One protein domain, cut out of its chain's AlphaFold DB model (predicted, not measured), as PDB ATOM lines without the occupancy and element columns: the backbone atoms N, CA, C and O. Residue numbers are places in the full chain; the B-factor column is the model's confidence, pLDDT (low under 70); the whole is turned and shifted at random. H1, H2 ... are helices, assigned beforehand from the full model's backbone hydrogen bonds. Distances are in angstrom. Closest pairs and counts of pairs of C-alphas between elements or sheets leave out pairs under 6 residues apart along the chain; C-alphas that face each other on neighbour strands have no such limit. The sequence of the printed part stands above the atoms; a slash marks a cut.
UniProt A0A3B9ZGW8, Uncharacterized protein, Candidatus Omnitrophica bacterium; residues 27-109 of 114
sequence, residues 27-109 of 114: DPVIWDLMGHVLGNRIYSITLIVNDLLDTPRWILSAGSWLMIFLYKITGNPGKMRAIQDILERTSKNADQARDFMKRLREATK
ATOM      1  N   ASP A  27     107.706  92.794 153.306       89.38
ATOM      2  CA  ASP A  27     106.976  91.624 153.776       89.38
ATOM      3  C   ASP A  27     105.465  91.926 153.908       89.38
ATOM      4  O   ASP A  27     105.091  93.015 154.363       89.38
ATOM      5  N   PRO A  28     104.570  90.995 153.523       88.19
ATOM      6  CA  PRO A  28     103.128  91.181 153.661       88.19
ATOM      7  C   PRO A  28     102.674  91.559 155.077       88.19
ATOM      8  O   PRO A  28     101.788  92.399 155.207       88.19
ATOM      9  N   VAL A  29     103.305  91.017 156.125       90.81
ATOM     10  CA  VAL A  29     102.990  91.334 157.529       90.81
ATOM     11  C   VAL A  29     103.294  92.798 157.836       90.81
ATOM     12  O   VAL A  29     102.524  93.464 158.529       90.81
ATOM     13  N   ILE A  30     104.382  93.337 157.278       89.94
ATOM     14  CA  ILE A  30     104.707  94.764 157.399       89.94
ATOM     15  C   ILE A  30     103.642  95.598 156.682       89.94
ATOM     16  O   ILE A  30     103.179  96.598 157.230       89.94
ATOM     17  N   TRP A  31     103.197  95.175 155.495       92.06
ATOM     18  CA  TRP A  31     102.114  95.851 154.777       92.06
ATOM     19  C   TRP A  31     100.786  95.830 155.528       92.06
ATOM     20  O   TRP A  31     100.065  96.829 155.501       92.06
ATOM     21  N   ASP A  32     100.468  94.732 156.206       90.50
ATOM     22  CA  ASP A  32      99.258  94.621 157.014       90.50
ATOM     23  C   ASP A  32      99.343  95.513 158.258       90.50
ATOM     24  O   ASP A  32      98.388  96.231 158.558       90.50
ATOM     25  N   LEU A  33     100.506  95.582 158.918       92.12
ATOM     26  CA  LEU A  33     100.744  96.512 160.027       92.12
ATOM     27  C   LEU A  33     100.630  97.976 159.570       92.12
ATOM     28  O   LEU A  33      99.940  98.781 160.199       92.12
ATOM     29  N   MET A  34     101.274  98.329 158.454       90.62
ATOM     30  CA  MET A  34     101.198  99.673 157.875       90.62
ATOM     31  C   MET A  34      99.767 100.020 157.460       90.62
ATOM     32  O   MET A  34      99.308 101.128 157.728       90.62
ATOM     33  N   GLY A  35      99.045  99.085 156.843       90.38
ATOM     34  CA  GLY A  35      97.638  99.251 156.492       90.38
ATOM     35  C   GLY A  35      96.767  99.469 157.728       90.38
ATOM     36  O   GLY A  35      95.958 100.393 157.751       90.38
ATOM     37  N   HIS A  36      96.989  98.691 158.787       91.31
ATOM     38  CA  HIS A  36      96.245  98.823 160.033       91.31
ATOM     39  C   HIS A  36      96.522 100.152 160.744       91.31
ATOM     40  O   HIS A  36      95.603 100.777 161.259       91.31
ATOM     41  N   VAL A  37      97.769 100.626 160.773       91.31
ATOM     42  CA  VAL A  37      98.102 101.873 161.479       91.31
ATOM     43  C   VAL A  37      97.837 103.095 160.605       91.31
ATOM     44  O   VAL A  37      97.075 103.981 160.987       91.31
ATOM     45  N   LEU A  38      98.472 103.171 159.437       90.62
ATOM     46  CA  LEU A  38      98.398 104.342 158.563       90.62
ATOM     47  C   LEU A  38      97.087 104.368 157.784       90.62
ATOM     48  O   LEU A  38      96.459 105.419 157.710       90.62
ATOM     49  N   GLY A  39      96.644 103.225 157.258       89.56
ATOM     50  CA  GLY A  39      95.380 103.135 156.524       89.56
ATOM     51  C   GLY A  39      94.184 103.514 157.397       89.56
ATOM     52  O   GLY A  39      93.398 104.367 156.990       89.56
ATOM     53  N   ASN A  40      94.090 102.990 158.627       90.12
ATOM     54  CA  ASN A  40      92.998 103.362 159.540       90.12
ATOM     55  C   ASN A  40      93.054 104.837 159.954       90.12
ATOM     56  O   ASN A  40      92.009 105.477 160.073       90.12
ATOM     57  N   ARG A  41      94.251 105.404 160.157       90.44
ATOM     58  CA  ARG A  41      94.401 106.835 160.466       90.44
ATOM     59  C   ARG A  41      93.963 107.712 159.299       90.44
ATOM     60  O   ARG A  41      93.196 108.643 159.519       90.44
ATOM     61  N   ILE A  42      94.404 107.400 158.080       91.50
ATOM     62  CA  ILE A  42      93.983 108.112 156.865       91.50
ATOM     63  C   ILE A  42      92.463 108.020 156.716       91.50
ATOM     64  O   ILE A  42      91.810 109.043 156.556       91.50
ATOM     65  N   TYR A  43      91.894 106.822 156.869       90.31
ATOM     66  CA  TYR A  43      90.450 106.610 156.809       90.31
ATOM     67  C   TYR A  43      89.689 107.432 157.858       90.31
ATOM     68  O   TYR A  43      88.707 108.092 157.531       90.31
ATOM     69  N   SER A  44      90.171 107.450 159.102       91.25
ATOM     70  CA  SER A  44      89.560 108.233 160.183       91.25
ATOM     71  C   SER A  44      89.604 109.735 159.891       91.25
ATOM     72  O   SER A  44      88.616 110.427 160.114       91.25
ATOM     73  N   ILE A  45      90.721 110.238 159.351       90.62
ATOM     74  CA  ILE A  45      90.840 111.640 158.923       90.62
ATOM     75  C   ILE A  45      89.825 111.941 157.820       90.62
ATOM     76  O   ILE A  45      89.106 112.928 157.929       90.62
ATOM     77  N   THR A  46      89.731 111.091 156.793       90.31
ATOM     78  CA  THR A  46      88.757 111.262 155.708       90.31
ATOM     79  C   THR A  46      87.325 111.296 156.243       90.31
ATOM     80  O   THR A  46      86.559 112.166 155.844       90.31
ATOM     81  N   LEU A  47      86.967 110.411 157.181       91.19
ATOM     82  CA  LEU A  47      85.638 110.412 157.799       91.19
ATOM     83  C   LEU A  47      85.347 111.710 158.555       91.19
ATOM     84  O   LEU A  47      84.314 112.325 158.315       91.19
ATOM     85  N   ILE A  48      86.260 112.144 159.429       91.06
ATOM     86  CA  ILE A  48      86.091 113.376 160.215       91.06
ATOM     87  C   ILE A  48      85.983 114.593 159.293       91.06
ATOM     88  O   ILE A  48      85.151 115.468 159.505       91.06
ATOM     89  N   VAL A  49      86.828 114.666 158.264       90.12
ATOM     90  CA  VAL A  49      86.820 115.790 157.322       90.12
ATOM     91  C   VAL A  49      85.533 115.811 156.503       90.12
ATOM     92  O   VAL A  49      84.977 116.888 156.318       90.12
ATOM     93  N   ASN A  50      85.040 114.656 156.054       88.12
ATOM     94  CA  ASN A  50      83.780 114.578 155.318       88.12
ATOM     95  C   ASN A  50      82.588 114.993 156.187       88.12
ATOM     96  O   ASN A  50      81.797 115.818 155.749       88.12
ATOM     97  N   ASP A  51      82.518 114.519 157.433       89.69
ATOM     98  CA  ASP A  51      81.476 114.922 158.389       89.69
ATOM     99  C   ASP A  51      81.482 116.446 158.632       89.69
ATOM    100  O   ASP A  51      80.449 117.117 158.614       89.69
ATOM    101  N   LEU A  52      82.673 117.041 158.748       87.50
ATOM    102  CA  LEU A  52      82.822 118.492 158.862       87.50
ATOM    103  C   LEU A  52      82.462 119.240 157.569       87.50
ATOM    104  O   LEU A  52      81.962 120.362 157.641       87.50
ATOM    105  N   LEU A  53      82.704 118.656 156.393       87.00
ATOM    106  CA  LEU A  53      82.333 119.241 155.098       87.00
ATOM    107  C   LEU A  53      80.828 119.146 154.810       87.00
ATOM    108  O   LEU A  53      80.307 120.004 154.095       87.00
ATOM    109  N   ASP A  54      80.133 118.172 155.397       89.31
ATOM    110  CA  ASP A  54      78.671 118.049 155.339       89.31
ATOM    111  C   ASP A  54      77.959 119.143 156.155       89.31
ATOM    112  O   ASP A  54      76.769 119.417 155.967       89.31
ATOM    113  N   THR A  55      78.693 119.842 157.028       88.31
ATOM    114  CA  THR A  55      78.180 121.017 157.734       88.31
ATOM    115  C   THR A  55      77.808 122.125 156.734       88.31
ATOM    116  O   THR A  55      78.600 122.457 155.847       88.31
ATOM    117  N   PRO A  56      76.641 122.789 156.884       89.81
ATOM    118  CA  PRO A  56      76.244 123.889 156.014       89.81
ATOM    119  C   PRO A  56      77.346 124.943 155.847       89.81
ATOM    120  O   PRO A  56      77.854 125.498 156.824       89.81
ATOM    121  N   ARG A  57      77.675 125.284 154.594       84.12
ATOM    122  CA  ARG A  57      78.789 126.196 154.252       84.12
ATOM    123  C   ARG A  57      78.750 127.537 154.988       84.12
ATOM    124  O   ARG A  57      79.799 128.104 155.292       84.12
ATOM    125  N   TRP A  58      77.556 128.050 155.292       84.81
ATOM    126  CA  TRP A  58      77.394 129.306 156.026       84.81
ATOM    127  C   TRP A  58      77.902 129.209 157.475       84.81
ATOM    128  O   TRP A  58      78.469 130.179 157.972       84.81
ATOM    129  N   ILE A  59      77.791 128.040 158.122       87.31
ATOM    130  CA  ILE A  59      78.317 127.784 159.474       87.31
ATOM    131  C   ILE A  59      79.844 127.768 159.437       87.31
ATOM    132  O   ILE A  59      80.488 128.451 160.232       87.31
ATOM    133  N   LEU A  60      80.435 127.061 158.469       86.75
ATOM    134  CA  LEU A  60      81.891 127.035 158.271       86.75
ATOM    135  C   LEU A  60      82.450 128.434 157.960       86.75
ATOM    136  O   LEU A  60      83.521 128.810 158.444       86.75
ATOM    137  N   SER A  61      81.704 129.232 157.193       85.31
ATOM    138  CA  SER A  61      82.054 130.624 156.884       85.31
ATOM    139  C   SER A  61      81.970 131.521 158.123       85.31
ATOM    140  O   SER A  61      82.894 132.293 158.383       85.31
ATOM    141  N   ALA A  62      80.912 131.382 158.930       86.56
ATOM    142  CA  ALA A  62      80.753 132.115 160.184       86.56
ATOM    143  C   ALA A  62      81.860 131.763 161.192       86.56
ATOM    144  O   ALA A  62      82.466 132.658 161.782       86.56
ATOM    145  N   GLY A  63      82.187 130.474 161.326       85.38
ATOM    146  CA  GLY A  63      83.299 130.008 162.153       85.38
ATOM    147  C   GLY A  63      84.646 130.560 161.684       85.38
ATOM    148  O   GLY A  63      85.439 131.031 162.496       85.38
ATOM    149  N   SER A  64      84.881 130.591 160.368       85.19
ATOM    150  CA  SER A  64      86.097 131.180 159.790       85.19
ATOM    151  C   SER A  64      86.214 132.669 160.123       85.19
ATOM    152  O   SER A  64      87.275 133.132 160.540       85.19
ATOM    153  N   TRP A  65      85.116 133.417 159.987       86.44
ATOM    154  CA  TRP A  65      85.079 134.839 160.315       86.44
ATOM    155  C   TRP A  65      85.336 135.097 161.804       86.44
ATOM    156  O   TRP A  65      86.167 135.944 162.136       86.44
ATOM    157  N   LEU A  66      84.697 134.328 162.693       86.19
ATOM    158  CA  LEU A  66      84.912 134.414 164.139       86.19
ATOM    159  C   LEU A  66      86.378 134.154 164.501       86.19
ATOM    160  O   LEU A  66      86.970 134.916 165.258       86.19
ATOM    161  N   MET A  67      86.987 133.113 163.929       83.19
ATOM    162  CA  MET A  67      88.388 132.779 164.191       83.19
ATOM    163  C   MET A  67      89.338 133.885 163.728       83.19
ATOM    164  O   MET A  67      90.230 134.274 164.480       83.19
ATOM    165  N   ILE A  68      89.111 134.453 162.540       82.31
ATOM    166  CA  ILE A  68      89.889 135.594 162.033       82.31
ATOM    167  C   ILE A  68      89.729 136.811 162.952       82.31
ATOM    168  O   ILE A  68      90.703 137.512 163.231       82.31
ATOM    169  N   PHE A  69      88.511 137.068 163.432       84.56
ATOM    170  CA  PHE A  69      88.225 138.158 164.358       84.56
ATOM    171  C   PHE A  69      88.956 137.982 165.695       84.56
ATOM    172  O   PHE A  69      89.669 138.891 166.123       84.56
ATOM    173  N   LEU A  70      88.861 136.800 166.312       82.94
ATOM    174  CA  LEU A  70      89.564 136.481 167.558       82.94
ATOM    175  C   LEU A  70      91.083 136.612 167.390       82.94
ATOM    176  O   LEU A  70      91.747 137.224 168.225       82.94
ATOM    177  N   TYR A  71      91.635 136.126 166.277       78.94
ATOM    178  CA  TYR A  71      93.070 136.226 166.007       78.94
ATOM    179  C   TYR A  71      93.555 137.669 165.865       78.94
ATOM    180  O   TYR A  71      94.602 138.017 166.417       78.94
ATOM    181  N   LYS A  72      92.774 138.529 165.196       79.75
ATOM    182  CA  LYS A  72      93.073 139.965 165.110       79.75
ATOM    183  C   LYS A  72      93.132 140.619 166.490       79.75
ATOM    184  O   LYS A  72      94.026 141.425 166.722       79.75
ATOM    185  N   ILE A  73      92.235 140.245 167.404       84.62
ATOM    186  CA  ILE A  73      92.237 140.762 168.783       84.62
ATOM    187  C   ILE A  73      93.477 140.289 169.550       84.62
ATOM    188  O   ILE A  73      94.068 141.062 170.294       84.62
ATOM    189  N   THR A  74      93.917 139.045 169.338       82.69
ATOM    190  CA  THR A  74      95.116 138.498 170.004       82.69
ATOM    191  C   THR A  74      96.449 139.013 169.443       82.69
ATOM    192  O   THR A  74      97.505 138.642 169.949       82.69
ATOM    193  N   GLY A  75      96.433 139.852 168.399       72.44
ATOM    194  CA  GLY A  75      97.640 140.462 167.830       72.44
ATOM    195  C   GLY A  75      98.541 139.506 167.041       72.44
ATOM    196  O   GLY A  75      99.689 139.847 166.770       72.44
ATOM    197  N   ASN A  76      98.051 138.321 166.661       72.50
ATOM    198  CA  ASN A  76      98.835 137.339 165.914       72.50
ATOM    199  C   ASN A  76      98.544 137.443 164.397       72.50
ATOM    200  O   ASN A  76      97.460 137.051 163.962       72.50
ATOM    201  N   PRO A  77      99.487 137.936 163.566       57.94
ATOM    202  CA  PRO A  77      99.275 138.206 162.139       57.94
ATOM    203  C   PRO A  77      99.380 136.955 161.245       57.94
ATOM    204  O   PRO A  77      99.676 137.057 160.052       57.94
ATOM    205  N   GLY A  78      99.178 135.758 161.800       62.75
ATOM    206  CA  GLY A  78      99.240 134.508 161.047       62.75
ATOM    207  C   GLY A  78      98.295 134.505 159.838       62.75
ATOM    208  O   GLY A  78      97.163 134.982 159.908       62.75
ATOM    209  N   LYS A  79      98.751 133.938 158.711       63.38
ATOM    210  CA  LYS A  79      97.930 133.746 157.503       63.38
ATOM    211  C   LYS A  79      96.856 132.687 157.767       63.38
ATOM    212  O   LYS A  79      97.059 131.509 157.473       63.38
ATOM    213  N   MET A  80      95.730 133.100 158.338       68.75
ATOM    214  CA  MET A  80      94.576 132.226 158.519       68.75
ATOM    215  C   MET A  80      93.925 131.933 157.167       68.75
ATOM    216  O   MET A  80      93.707 132.841 156.364       68.75
ATOM    217  N   ARG A  81      93.634 130.659 156.912       76.81
ATOM    218  CA  ARG A  81      92.833 130.217 155.763       76.81
ATOM    219  C   ARG A  81      91.406 129.956 156.225       76.81
ATOM    220  O   ARG A  81      91.194 129.692 157.408       76.81
ATOM    221  N   ALA A  82      90.449 130.017 155.304       84.50
ATOM    222  CA  ALA A  82      89.082 129.631 155.617       84.50
ATOM    223  C   ALA A  82      89.049 128.163 156.072       84.50
ATOM    224  O   ALA A  82      89.796 127.329 155.555       84.50
ATOM    225  N   ILE A  83      88.179 127.844 157.035       84.19
ATOM    226  CA  ILE A  83      88.014 126.478 157.553       84.19
ATOM    227  C   ILE A  83      87.685 125.524 156.401       84.19
ATOM    228  O   ILE A  83      88.252 124.439 156.333       84.19
ATOM    229  N   GLN A  84      86.858 125.962 155.449       84.44
ATOM    230  CA  GLN A  84      86.543 125.187 154.251       84.44
ATOM    231  C   GLN A  84      87.803 124.827 153.442       84.44
ATOM    232  O   GLN A  84      88.021 123.652 153.164       84.44
ATOM    233  N   ASP A  85      88.683 125.792 153.152       86.12
ATOM    234  CA  ASP A  85      89.935 125.537 152.419       86.12
ATOM    235  C   ASP A  85      90.848 124.551 153.162       86.12
ATOM    236  O   ASP A  85      91.573 123.763 152.551       86.12
ATOM    237  N   ILE A  86      90.856 124.620 154.498       86.88
ATOM    238  CA  ILE A  86      91.630 123.710 155.347       86.88
ATOM    239  C   ILE A  86      91.062 122.296 155.238       86.88
ATOM    240  O   ILE A  86      91.834 121.356 155.036       86.88
ATOM    241  N   LEU A  87      89.740 122.143 155.339       88.50
ATOM    242  CA  LEU A  87      89.059 120.852 155.244       88.50
ATOM    243  C   LEU A  87      89.237 120.231 153.855       88.50
ATOM    244  O   LEU A  87      89.717 119.105 153.757       88.50
ATOM    245  N   GLU A  88      88.981 120.982 152.783       88.94
ATOM    246  CA  GLU A  88      89.156 120.509 151.403       88.94
ATOM    247  C   GLU A  88      90.605 120.084 151.126       88.94
ATOM    248  O   GLU A  88      90.863 119.014 150.566       88.94
ATOM    249  N   ARG A  89      91.585 120.877 151.580       89.31
ATOM    250  CA  ARG A  89      93.002 120.522 151.442       89.31
ATOM    251  C   ARG A  89      93.364 119.288 152.262       89.31
ATOM    252  O   ARG A  89      94.168 118.480 151.806       89.31
ATOM    253  N   THR A  90      92.801 119.143 153.458       89.25
ATOM    254  CA  THR A  90      93.052 117.980 154.319       89.25
ATOM    255  C   THR A  90      92.473 116.714 153.700       89.25
ATOM    256  O   THR A  90      93.182 115.713 153.645       89.25
ATOM    257  N   SER A  91      91.257 116.782 153.145       89.12
ATOM    258  CA  SER A  91      90.657 115.682 152.382       89.12
ATOM    259  C   SER A  91      91.557 115.280 151.218       89.12
ATOM    260  O   SER A  91      91.973 114.130 151.121       89.12
ATOM    261  N   LYS A  92      91.966 116.254 150.392       90.19
ATOM    262  CA  LYS A  92      92.845 116.003 149.246       90.19
ATOM    263  C   LYS A  92      94.180 115.377 149.657       90.19
ATOM    264  O   LYS A  92      94.671 114.480 148.979       90.19
ATOM    265  N   ASN A  93      94.775 115.838 150.755       90.12
ATOM    266  CA  ASN A  93      96.026 115.275 151.267       90.12
ATOM    267  C   ASN A  93      95.839 113.828 151.755       90.12
ATOM    268  O   ASN A  93      96.729 113.003 151.549       90.12
ATOM    269  N   ALA A  94      94.707 113.515 152.395       89.31
ATOM    270  CA  ALA A  94      94.383 112.159 152.834       89.31
ATOM    271  C   ALA A  94      94.225 111.210 151.634       89.31
ATOM    272  O   ALA A  94      94.805 110.122 151.638       89.31
ATOM    273  N   ASP A  95      93.547 111.659 150.575       89.69
ATOM    274  CA  ASP A  95      93.407 110.903 149.325       89.69
ATOM    275  C   ASP A  95      94.767 110.672 148.653       89.69
ATOM    276  O   ASP A  95      95.111 109.547 148.292       89.69
ATOM    277  N   GLN A  96      95.607 111.709 148.573       90.38
ATOM    278  CA  GLN A  96      96.967 111.587 148.034       90.38
ATOM    279  C   GLN A  96      97.837 110.617 148.844       90.38
ATOM    280  O   GLN A  96      98.587 109.830 148.263       90.38
ATOM    281  N   ALA A  97      97.737 110.636 150.176       90.31
ATOM    282  CA  ALA A  97      98.459 109.704 151.039       90.31
ATOM    283  C   ALA A  97      97.984 108.258 150.831       90.31
ATOM    284  O   ALA A  97      98.802 107.335 150.788       90.31
ATOM    285  N   ARG A  98      96.673 108.054 150.654       90.50
ATOM    286  CA  ARG A  98      96.089 106.746 150.336       90.50
ATOM    287  C   ARG A  98      96.585 106.220 148.989       90.50
ATOM    288  O   ARG A  98      97.019 105.069 148.909       90.50
ATOM    289  N   ASP A  99      96.575 107.066 147.963       90.25
ATOM    290  CA  ASP A  99      97.074 106.743 146.622       90.25
ATOM    291  C   ASP A  99      98.562 106.392 146.642       90.25
ATOM    292  O   ASP A  99      98.981 105.396 146.047       90.25
ATOM    293  N   PHE A 100      99.362 107.182 147.362       90.88
ATOM    294  CA  PHE A 100     100.783 106.917 147.555       90.88
ATOM    295  C   PHE A 100     101.007 105.547 148.202       90.88
ATOM    296  O   PHE A 100     101.767 104.738 147.671       90.88
ATOM    297  N   MET A 101     100.302 105.250 149.297       91.69
ATOM    298  CA  MET A 101     100.404 103.966 149.997       91.69
ATOM    299  C   MET A 101     100.026 102.783 149.099       91.69
ATOM    300  O   MET A 101     100.694 101.749 149.124       91.69
ATOM    301  N   LYS A 102      98.990 102.937 148.266       90.25
ATOM    302  CA  LYS A 102      98.573 101.915 147.299       90.25
ATOM    303  C   LYS A 102      99.655 101.655 146.248       90.25
ATOM    304  O   LYS A 102     100.036 100.504 146.045       90.25
ATOM    305  N   ARG A 103     100.192 102.713 145.633       90.19
ATOM    306  CA  ARG A 103     101.263 102.616 144.624       90.19
ATOM    307  C   ARG A 103     102.558 102.060 145.215       90.19
ATOM    308  O   ARG A 103     103.202 101.226 144.586       90.19
ATOM    309  N   LEU A 104     102.914 102.467 146.434       91.12
ATOM    310  CA  LEU A 104     104.078 101.946 147.149       91.12
ATOM    311  C   LEU A 104     103.924 100.446 147.436       91.12
ATOM    312  O   LEU A 104     104.872  99.682 147.239       91.12
ATOM    313  N   ARG A 105     102.722 100.004 147.833       90.50
ATOM    314  CA  ARG A 105     102.412  98.577 147.983       90.50
ATOM    315  C   ARG A 105     102.581  97.844 146.670       90.50
ATOM    316  O   ARG A 105     103.278  96.843 146.642       90.50
ATOM    317  N   GLU A 106     102.007  98.344 145.584       89.19
ATOM    318  CA  GLU A 106     102.149  97.736 144.255       89.19
ATOM    319  C   GLU A 106     103.613  97.658 143.793       89.19
ATOM    320  O   GLU A 106     104.021  96.634 143.252       89.19
ATOM    321  N   ALA A 107     104.417  98.693 144.054       88.81
ATOM    322  CA  ALA A 107     105.831  98.731 143.690       88.81
ATOM    323  C   ALA A 107     106.704  97.752 144.496       88.81
ATOM    324  O   ALA A 107     107.738  97.318 143.997       88.81
ATOM    325  N   THR A 108     106.291  97.403 145.718       89.69
ATOM    326  CA  THR A 108     107.059  96.549 146.649       89.69
ATOM    327  C   THR A 108     106.472  95.146 146.828       89.69
ATOM    328  O   THR A 108     107.059  94.312 147.520       89.69
ATOM    329  N   LYS A 109     105.316  94.858 146.216       83.69
ATOM    330  CA  LYS A 109     104.678  93.538 146.235       83.69
ATOM    331  C   LYS A 109     105.433  92.612 145.281       83.69
ATOM    332  O   LYS A 109     105.473  92.855 144.078       83.69
TER     333      LYS A 109
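What this domain is: This is residues 27 to 109 of the 114 residues of an uncharacterized protein of Candidatus Omnitrophica bacterium (UniProt A0A3B9ZGW8). Two long helices, H1 and H3, lie side by side and run opposite ways, and a shorter helix, H2, crosses one end of the pair like the bar of a T. The printed part begins and ends at the other end of the long pair. The printed part has 83 residues, with three named helices in the order H1, H2, H3 and no named strand; the class is all helix. It is only just loose, close to extended, with a radius of gyration of the C-alphas of 17.5 A, and its elongated outline spans 53 by 27 by 17 A.

Where its parts are: Find C-alpha 28 at (103.128, 91.181, 153.661); from there H1, residues 28 to 53, runs 35.0 A, with a kink of 28 degrees near residue 35. After a tight link of 3 residues, H2 takes residues 57 to 73 over 24.6 A; look for its first C-alpha at (78.789, 126.196, 154.252). A short link of 9 residues leads to H3, residues 83 to 108, which runs 37.1 A to C-alpha 108 at (107.059, 96.549, 146.649).

How they stand to each other: Look first at Ile 42 and Ala 94, whose C-alphas, 5.7 A apart, are the closest of H1 and H3. These helices touch at a shallow tilt of 19 degrees, opposite ways. H2 touches H3 with residues 57 to 64 alone, and H3 touches it with residues 83 to 84 alone; the closest C-alphas, those of Ser 64 and Ile 83, are 5.5 A apart. Their lines are about perpendicular, at 74 degrees. H1 and H2 meet only through their link. In H2 and H3 every O i to N i+4 pair is within hydrogen-bond range; in H1, 21 of 22 are.

The domain as a whole: The two C-alphas farthest apart, those of Ile 73 and Lys 109, are 53.8 A apart, while the first and last printed C-alphas, of Asp 27 and Lys 109, are 8.1 A apart. The printed part has no cut, and neither link is long. Mean pLDDT of the printed part is 86.5; look at residues 77 to 80, in the link from H2 to H3, for the values under 70.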